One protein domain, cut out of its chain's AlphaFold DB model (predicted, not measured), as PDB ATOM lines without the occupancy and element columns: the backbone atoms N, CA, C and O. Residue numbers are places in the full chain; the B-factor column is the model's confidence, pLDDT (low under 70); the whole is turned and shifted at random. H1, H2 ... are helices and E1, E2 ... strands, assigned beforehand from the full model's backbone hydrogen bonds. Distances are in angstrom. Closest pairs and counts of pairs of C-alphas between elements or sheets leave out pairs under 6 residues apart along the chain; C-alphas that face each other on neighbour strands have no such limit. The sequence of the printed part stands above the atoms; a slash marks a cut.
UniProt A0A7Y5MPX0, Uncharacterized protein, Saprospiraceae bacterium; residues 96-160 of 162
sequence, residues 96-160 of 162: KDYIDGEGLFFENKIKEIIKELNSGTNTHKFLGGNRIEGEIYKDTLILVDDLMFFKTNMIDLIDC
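This is residues 96 to 160 of the 162 residues of an uncharacterized protein of Saprospiraceae bacterium (UniProt A0A7Y5MPX0). What is the main shape? One antiparallel sheet, ordered E1 E2 E3 E4, has the short helix H1 packed on it, while the longer H2 only grazes it. How is it built? The 65 printed residues include two named helices, then four strands in a meander, each the antiparallel neighbour of the one before. The class is mixed, and the whole is compact, with radius of gyration of the C-alphas 11.3 A and spans 35 by 20 by 19 A.

Where are the strands? E1 is residues 124 to 128, 12.4 A; E2 132 to 137, 15.9 A; E3 140 to 145, 16.5 A; E4 153 to 156, 10.0 A, ending at C-alpha 156 (29.974, 31.320, -42.873). And the helices? H1, residues 96 to 102, 9.9 A, begins at C-alpha 96 (40.354, 24.048, -36.649); H2 is residues 104 to 118, 21.7 A.

What pairs the hairpins? Within hydrogen-bond range are N 127 and O 134 at 2.8 A for E1 and E2, N 135 and O 142 at 2.9 A for E2 and E3, and N 141 and O 155 at 2.8 A for E3 and E4. Where are the helices? H1 is on the sheet at a height of 9.6 A; its closest C-alphas to E2 are Tyr 98 and Ile 132, 6.1 A. H2 only grazes the sheet with residues 106 to 114, and is close but not clearly touching H1, the closest C-alphas being Ile 99 and Glu 107, 6.0 A. In H1 and H2 every O i to N i+4 pair is within range.

How large is it? The C-alphas farthest apart, Ser 119 and Phe 149, are 35.5 A apart. Is it continuous and confident? The printed part has no cut and no long link; residues 122 and 160 have pLDDT under 70.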
ATOM      1  N   LYS A  96      39.430  25.035 -37.204       92.19
ATOM      2  CA  LYS A  96      40.354  24.048 -36.649       92.19
ATOM      3  C   LYS A  96      41.170  24.634 -35.496       92.19
ATOM      4  O   LYS A  96      41.272  23.988 -34.467       92.19
ATOM      5  N   ASP A  97      41.696  25.851 -35.638       93.75
ATOM      6  CA  ASP A  97      42.453  26.508 -34.560       93.75
ATOM      7  C   ASP A  97      41.603  26.704 -33.300       93.75
ATOM      8  O   ASP A  97      42.093  26.506 -32.193       93.75
ATOM      9  N   TYR A  98      40.323  27.045 -33.474       93.38
ATOM     10  CA  TYR A  98      39.375  27.159 -32.369       93.38
ATOM     11  C   TYR A  98      39.119  25.810 -31.685       93.38
ATOM     12  O   TYR A  98      39.217  25.713 -30.467       93.38
ATOM     13  N   ILE A  99      38.851  24.748 -32.453       92.19
ATOM     14  CA  ILE A  99      38.605  23.405 -31.900       92.19
ATOM     15  C   ILE A  99      39.865  22.840 -31.229       92.19
ATOM     16  O   ILE A  99      39.773  22.284 -30.136       92.19
ATOM     17  N   ASP A 100      41.034  23.004 -31.848       91.56
ATOM     18  CA  ASP A 100      42.315  22.547 -31.299       91.56
ATOM     19  C   ASP A 100      42.675  23.318 -30.014       91.56
ATOM     20  O   ASP A 100      43.264  22.745 -29.097       91.56
ATOM     21  N   GLY A 101      42.324  24.608 -29.941       87.56
ATOM     22  CA  GLY A 101      42.592  25.474 -28.792       87.56
ATOM     23  C   GLY A 101      41.623  25.296 -27.621       87.56
ATOM     24  O   GLY A 101      42.053  25.319 -26.470       87.56
ATOM     25  N   GLU A 102      40.333  25.100 -27.904       89.31
ATOM     26  CA  GLU A 102      39.259  25.123 -26.898       89.31
ATOM     27  C   GLU A 102      38.648  23.736 -26.611       89.31
ATOM     28  O   GLU A 102      37.987  23.526 -25.590       89.31
ATOM     29  N   GLY A 103      38.902  22.755 -27.481       86.69
ATOM     30  CA  GLY A 103      38.531  21.350 -27.316       86.69
ATOM     31  C   GLY A 103      37.216  20.925 -27.983       86.69
ATOM     32  O   GLY A 103      36.388  21.727 -28.418       86.69
ATOM     33  N   LEU A 104      36.990  19.604 -28.008       86.62
ATOM     34  CA  LEU A 104      35.877  18.937 -28.716       86.62
ATOM     35  C   LEU A 104      34.471  19.372 -28.269       86.62
ATOM     36  O   LEU A 104      33.499  19.216 -29.007       86.62
ATOM     37  N   PHE A 105      34.335  19.923 -27.062       87.75
ATOM     38  CA  PHE A 105      33.063  20.466 -26.586       87.75
ATOM     39  C   PHE A 105      32.532  21.572 -27.512       87.75
ATOM     40  O   PHE A 105      31.333  21.624 -27.796       87.75
ATOM     41  N   PHE A 106      33.424  22.421 -28.028       88.69
ATOM     42  CA  PHE A 106      33.056  23.513 -28.924       88.69
ATOM     43  C   PHE A 106      32.716  23.032 -30.334       88.69
ATOM     44  O   PHE A 106      31.813  23.585 -30.955       88.69
ATOM     45  N   GLU A 107      33.344  21.953 -30.806       90.31
ATOM     46  CA  GLU A 107      32.969  21.316 -32.071       90.31
ATOM     47  C   GLU A 107      31.501  20.859 -32.047       90.31
ATOM     48  O   GLU A 107      30.731  21.177 -32.956       90.31
ATOM     49  N   ASN A 108      31.086  20.175 -30.976       89.75
ATOM     50  CA  ASN A 108      29.706  19.708 -30.829       89.75
ATOM     51  C   ASN A 108      28.708  20.873 -30.770       89.75
ATOM     52  O   ASN A 108      27.687  20.833 -31.456       89.75
ATOM     53  N   LYS A 109      29.032  21.942 -30.031       89.69
ATOM     54  CA  LYS A 109      28.210  23.162 -29.992       89.69
ATOM     55  C   LYS A 109      28.030  23.789 -31.373       89.69
ATOM     56  O   LYS A 109      26.922  24.187 -31.723       89.69
ATOM     57  N   ILE A 110      29.092  23.876 -32.172       89.94
ATOM     58  CA  ILE A 110      29.001  24.445 -33.522       89.94
ATOM     59  C   ILE A 110      28.121  23.560 -34.414       89.94
ATOM     60  O   ILE A 110      27.260  24.080 -35.123       89.94
ATOM     61  N   LYS A 111      28.257  22.228 -34.331       89.50
ATOM     62  CA  LYS A 111      27.390  21.285 -35.062       89.50
ATOM     63  C   LYS A 111      25.914  21.432 -34.686       89.50
ATOM     64  O   LYS A 111      25.050  21.338 -35.556       89.50
ATOM     65  N   GLU A 112      25.606  21.660 -33.411       88.81
ATOM     66  CA  GLU A 112      24.239  21.943 -32.955       88.81
ATOM     67  C   GLU A 112      23.705  23.248 -33.551       88.81
ATOM     68  O   GLU A 112      22.596  23.271 -34.083       88.81
ATOM     69  N   ILE A 113      24.515  24.305 -33.559       88.81
ATOM     70  CA  ILE A 113      24.117  25.606 -34.106       88.81
ATOM     71  C   ILE A 113      23.891  25.540 -35.616       88.81
ATOM     72  O   ILE A 113      22.918  26.104 -36.104       88.81
ATOM     73  N   ILE A 114      24.715  24.807 -36.367       87.44
ATOM     74  CA  ILE A 114      24.481  24.598 -37.805       87.44
ATOM     75  C   ILE A 114      23.117  23.931 -38.044       87.44
ATOM     76  O   ILE A 114      22.379  24.322 -38.949       87.44
ATOM     77  N   LYS A 115      22.736  22.953 -37.212       86.31
ATOM     78  CA  LYS A 115      21.413  22.313 -37.302       86.31
ATOM     79  C   LYS A 115      20.276  23.286 -36.984       86.31
ATOM     80  O   LYS A 115      19.241  23.229 -37.641       86.31
ATOM     81  N   GLU A 116      20.459  24.165 -36.002       86.31
ATOM     82  CA  GLU A 116      19.490  25.214 -35.669       86.31
ATOM     83  C   GLU A 116      19.349  26.259 -36.786       86.31
ATOM     84  O   GLU A 116      18.237  26.625 -37.155       86.31
ATOM     85  N   LEU A 117      20.456  26.691 -37.392       84.38
ATOM     86  CA  LEU A 117      20.428  27.617 -38.527       84.38
ATOM     87  C   LEU A 117      19.635  27.035 -39.701       84.38
ATOM     88  O   LEU A 117      18.802  27.722 -40.290       84.38
ATOM     89  N   ASN A 118      19.815  25.740 -39.978       81.12
ATOM     90  CA  ASN A 118      19.051  25.026 -41.001       81.12
ATOM     91  C   ASN A 118      17.551  24.904 -40.679       81.12
ATOM     92  O   ASN A 118      16.754  24.684 -41.590       81.12
ATOM     93  N   SER A 119      17.145  25.058 -39.413       82.44
ATOM     94  CA  SER A 119      15.733  25.092 -39.014       82.44
ATOM     95  C   SER A 119      15.134  26.506 -38.982       82.44
ATOM     96  O   SER A 119      13.945  26.658 -38.697       82.44
ATOM     97  N   GLY A 120      15.912  27.534 -39.350       72.50
ATOM     98  CA  GLY A 120      15.438  28.906 -39.550       72.50
ATOM     99  C   GLY A 120      15.422  29.776 -38.291       72.50
ATOM    100  O   GLY A 120      14.784  30.831 -38.289       72.50
ATOM    101  N   THR A 121      16.103  29.374 -37.216       72.44
ATOM    102  CA  THR A 121      16.225  30.209 -36.016       72.44
ATOM    103  C   THR A 121      17.357  31.226 -36.177       72.44
ATOM    104  O   THR A 121      18.504  30.895 -36.472       72.44
ATOM    105  N   ASN A 122      17.035  32.509 -35.993       62.44
ATOM    106  CA  ASN A 122      18.037  33.572 -35.989       62.44
ATOM    107  C   ASN A 122      18.830  33.492 -34.678       62.44
ATOM    108  O   ASN A 122      18.244  33.620 -33.601       62.44
ATOM    109  N   THR A 123      20.136  33.244 -34.754       70.12
ATOM    110  CA  THR A 123      20.960  32.986 -33.572       70.12
ATOM    111  C   THR A 123      22.018  34.070 -33.393       70.12
ATOM    112  O   THR A 123      22.893  34.289 -34.224       70.12
ATOM    113  N   HIS A 124      21.932  34.769 -32.262       87.56
ATOM    114  CA  HIS A 124      23.082  35.428 -31.657       87.56
ATOM    115  C   HIS A 124      23.463  34.600 -30.433       87.56
ATOM    116  O   HIS A 124      22.650  34.444 -29.521       87.56
ATOM    117  N   LYS A 125      24.652  33.993 -30.445       90.81
ATOM    118  CA  LYS A 125      25.122  33.116 -29.366       90.81
ATOM    119  C   LYS A 125      26.595  33.359 -29.088       90.81
ATOM    120  O   LYS A 125      27.434  33.162 -29.961       90.81
ATOM    121  N   PHE A 126      26.919  33.711 -27.851       90.88
ATOM    122  CA  PHE A 126      28.299  33.707 -27.385       90.88
ATOM    123  C   PHE A 126      28.709  32.270 -27.047       90.88
ATOM    124  O   PHE A 126      28.068  31.619 -26.217       90.88
ATOM    125  N   LEU A 127      29.741  31.753 -27.713       91.06
ATOM    126  CA  LEU A 127      30.297  30.435 -27.404       91.06
ATOM    127  C   LEU A 127      31.318  30.548 -26.273       91.06
ATOM    128  O   LEU A 127      31.361  29.665 -25.414       91.06
ATOM    129  N   GLY A 128      32.071  31.649 -26.261       88.94
ATOM    130  CA  GLY A 128      33.214  31.864 -25.385       88.94
ATOM    131  C   GLY A 128      34.455  31.133 -25.885       88.94
ATOM    132  O   GLY A 128      34.576  30.825 -27.074       88.94
ATOM    133  N   GLY A 129      35.359  30.866 -24.953       87.69
ATOM    134  CA  GLY A 129      36.668  30.262 -25.171       87.69
ATOM    135  C   GLY A 129      37.683  30.913 -24.235       87.69
ATOM    136  O   GLY A 129      37.433  31.994 -23.708       87.69
ATOM    137  N   ASN A 130      38.778  30.219 -23.952       85.69
ATOM    138  CA  ASN A 130      39.813  30.675 -23.032       85.69
ATOM    139  C   ASN A 130      40.866  31.533 -23.730       85.69
ATOM    140  O   ASN A 130      41.359  32.487 -23.140       85.69
ATOM    141  N   ARG A 131      41.260  31.167 -24.953       88.31
ATOM    142  CA  ARG A 131      42.260  31.895 -25.744       88.31
ATOM    143  C   ARG A 131      41.638  32.495 -26.993       88.31
ATOM    144  O   ARG A 131      41.923  33.636 -27.338       88.31
ATOM    145  N   ILE A 132      40.829  31.699 -27.680       93.81
ATOM    146  CA  ILE A 132      40.107  32.128 -28.867       93.81
ATOM    147  C   ILE A 132      38.646  32.248 -28.466       93.81
ATOM    148  O   ILE A 132      38.040  31.267 -28.058       93.81
ATOM    149  N   GLU A 133      38.068  33.432 -28.589       94.12
ATOM    150  CA  GLU A 133      36.648  33.648 -28.367       94.12
ATOM    151  C   GLU A 133      35.859  33.328 -29.638       94.12
ATOM    152  O   GLU A 133      36.184  33.799 -30.732       94.12
ATOM    153  N   GLY A 134      34.806  32.524 -29.483       94.69
ATOM    154  CA  GLY A 134      33.834  32.240 -30.529       94.69
ATOM    155  C   GLY A 134      32.507  32.948 -30.276       94.69
ATOM    156  O   GLY A 134      31.914  32.834 -29.200       94.69
ATOM    157  N   GLU A 135      31.989  33.623 -31.295       95.19
ATOM    158  CA  GLU A 135      30.660  34.230 -31.274       95.19
ATOM    159  C   GLU A 135      29.909  33.913 -32.568       95.19
ATOM    160  O   GLU A 135      30.426  34.102 -33.663       95.19
ATOM    161  N   ILE A 136      28.665  33.454 -32.453       93.50
ATOM    162  CA  ILE A 136      27.756  33.300 -33.588       93.50
ATOM    163  C   ILE A 136      26.911  34.548 -33.707       93.50
ATOM    164  O   ILE A 136      26.156  34.865 -32.788       93.50
ATOM    165  N   TYR A 137      26.996  35.216 -34.849       93.38
ATOM    166  CA  TYR A 137      26.138  36.335 -35.195       93.38
ATOM    167  C   TYR A 137      25.420  36.032 -36.507       93.38
ATOM    168  O   TYR A 137      26.035  36.018 -37.576       93.38
ATOM    169  N   LYS A 138      24.107  35.784 -36.412       91.19
ATOM    170  CA  LYS A 138      23.283  35.257 -37.506       91.19
ATOM    171  C   LYS A 138      23.849  33.914 -37.972       91.19
ATOM    172  O   LYS A 138      23.910  32.972 -37.199       91.19
ATOM    173  N   ASP A 139      24.282  33.829 -39.216       91.31
ATOM    174  CA  ASP A 139      24.793  32.640 -39.891       91.31
ATOM    175  C   ASP A 139      26.330  32.612 -39.987       91.31
ATOM    176  O   ASP A 139      26.896  31.835 -40.759       91.31
ATOM    177  N   THR A 140      27.023  33.451 -39.212       93.50
ATOM    178  CA  THR A 140      28.485  33.567 -39.241       93.50
ATOM    179  C   THR A 140      29.094  33.369 -37.856       93.50
ATOM    180  O   THR A 140      28.673  33.989 -36.880       93.50
ATOM    181  N   LEU A 141      30.132  32.535 -37.797       94.94
ATOM    182  CA  LEU A 141      31.032  32.396 -36.657       94.94
ATOM    183  C   LEU A 141      32.142  33.447 -36.752       94.94
ATOM    184  O   LEU A 141      32.876  33.498 -37.738       94.94
ATOM    185  N   ILE A 142      32.268  34.263 -35.715       96.38
ATOM    186  CA  ILE A 142      33.337  35.235 -35.515       96.38
ATOM    187  C   ILE A 142      34.327  34.618 -34.527       96.38
ATOM    188  O   ILE A 142      33.930  34.203 -33.438       96.38
ATOM    189  N   LEU A 143      35.595  34.538 -34.926       96.44
ATOM    190  CA  LEU A 143      36.691  34.040 -34.097       96.44
ATOM    191  C   LEU A 143      37.663  35.173 -33.804       96.44
ATOM    192  O   LEU A 143      38.187  35.772 -34.745       96.44
ATOM    193  N   VAL A 144      37.926  35.427 -32.526       95.12
ATOM    194  CA  VAL A 144      38.787  36.516 -32.044       95.12
ATOM    195  C   VAL A 144      39.827  35.931 -31.096       95.12
ATOM    196  O   VAL A 144      39.495  35.100 -30.264       95.12
ATOM    197  N   ASP A 145      41.088  36.339 -31.212       91.94
ATOM    198  CA  ASP A 145      42.134  35.957 -30.254       91.94
ATOM    199  C   ASP A 145      42.287  37.046 -29.195       91.94
ATOM    200  O   ASP A 145      42.645  38.180 -29.526       91.94
ATOM    201  N   ASP A 146      42.052  36.689 -27.934       83.94
ATOM    202  CA  ASP A 146      42.157  37.618 -26.803       83.94
ATOM    203  C   ASP A 146      43.610  38.082 -26.589       83.94
ATOM    204  O   ASP A 146      43.881  39.218 -26.205       83.94
ATOM    205  N   LEU A 147      44.586  37.241 -26.959       84.88
ATOM    206  CA  LEU A 147      46.013  37.561 -26.850       84.88
ATOM    207  C   LEU A 147      46.562  38.360 -28.041       84.88
ATOM    208  O   LEU A 147      47.768  38.614 -28.097       84.88
ATOM    209  N   MET A 148      45.707  38.760 -28.989       82.88
ATOM    210  CA  MET A 148      46.062  39.606 -30.137       82.88
ATOM    211  C   MET A 148      47.178  39.033 -31.034       82.88
ATOM    212  O   MET A 148      47.839  39.778 -31.762       82.88
ATOM    213  N   PHE A 149      47.402  37.716 -31.012       87.31
ATOM    214  CA  PHE A 149      48.394  37.064 -31.861       87.31
ATOM    215  C   PHE A 149      47.797  36.714 -33.225       87.31
ATOM    216  O   PHE A 149      48.367  37.075 -34.257       87.31
ATOM    217  N   PHE A 150      46.651  36.033 -33.245       93.56
ATOM    218  CA  PHE A 150      45.970  35.637 -34.476       93.56
ATOM    219  C   PHE A 150      45.024  36.720 -35.003       93.56
ATOM    220  O   PHE A 150      44.424  37.481 -34.242       93.56
ATOM    221  N   LYS A 151      44.861  36.758 -36.328       95.56
ATOM    222  CA  LYS A 151      43.916  37.659 -36.996       95.56
ATOM    223  C   LYS A 151      42.495  37.120 -36.854       95.56
ATOM    224  O   LYS A 151      42.252  35.927 -37.069       95.56
ATOM    225  N   THR A 152      41.568  38.019 -36.547       95.62
ATOM    226  CA  THR A 152      40.129  37.750 -36.474       95.62
ATOM    227  C   THR A 152      39.623  37.199 -37.798       95.62
ATOM    228  O   THR A 152      39.973  37.716 -38.860       95.62
ATOM    229  N   ASN A 153      38.750  36.195 -37.743       95.56
ATOM    230  CA  ASN A 153      38.112  35.648 -38.933       95.56
ATOM    231  C   ASN A 153      36.594  35.560 -38.782       95.56
ATOM    232  O   ASN A 153      36.065  35.430 -37.679       95.56
ATOM    233  N   MET A 154      35.909  35.591 -39.923       95.25
ATOM    234  CA  MET A 154      34.476  35.368 -40.046       95.25
ATOM    235  C   MET A 154      34.234  34.189 -40.985       95.25
ATOM    236  O   MET A 154      34.651  34.212 -42.145       95.25
ATOM    237  N   ILE A 155      33.574  33.156 -40.467       93.56
ATOM    238  CA  ILE A 155      33.332  31.888 -41.154       93.56
ATOM    239  C   ILE A 155      31.828  31.696 -41.318       93.56
ATOM    240  O   ILE A 155      31.080  31.702 -40.340       93.56
ATOM    241  N   ASP A 156      31.387  31.509 -42.557       91.56
ATOM    242  CA  ASP A 156      29.974  31.320 -42.873       91.56
ATOM    243  C   ASP A 156      29.577  29.876 -42.595       91.56
ATOM    244  O   ASP A 156      30.118  28.936 -43.175       91.56
ATOM    245  N   LEU A 157      28.647  29.698 -41.658       87.69
ATOM    246  CA  LEU A 157      28.276  28.377 -41.163       87.69
ATOM    247  C   LEU A 157      27.362  27.613 -42.122       87.69
ATOM    248  O   LEU A 157      27.343  26.387 -42.077       87.69
ATOM    249  N   ILE A 158      26.654  28.313 -43.014       76.94
ATOM    250  CA  ILE A 158      25.817  27.692 -44.055       76.94
ATOM    251  C   ILE A 158      26.679  26.884 -45.039       76.94
ATOM    252  O   ILE A 158      26.237  25.855 -45.544       76.94
ATOM    253  N   ASP A 159      27.925  27.309 -45.255       70.94
ATOM    254  CA  ASP A 159      28.863  26.658 -46.174       70.94
ATOM    255  C   ASP A 159      29.788  25.649 -45.469       70.94
ATOM    256  O   ASP A 159      30.593  24.972 -46.116       70.94
ATOM    257  N   CYS A 160      29.692  25.523 -44.142       67.94
ATOM    258  CA  CYS A 160      30.522  24.603 -43.375       67.94
ATOM    259  C   CYS A 160      29.971  23.173 -43.423       67.94
ATOM    260  O   CYS A 160      28.905  22.878 -42.886       67.94
TER     261      CYS A 160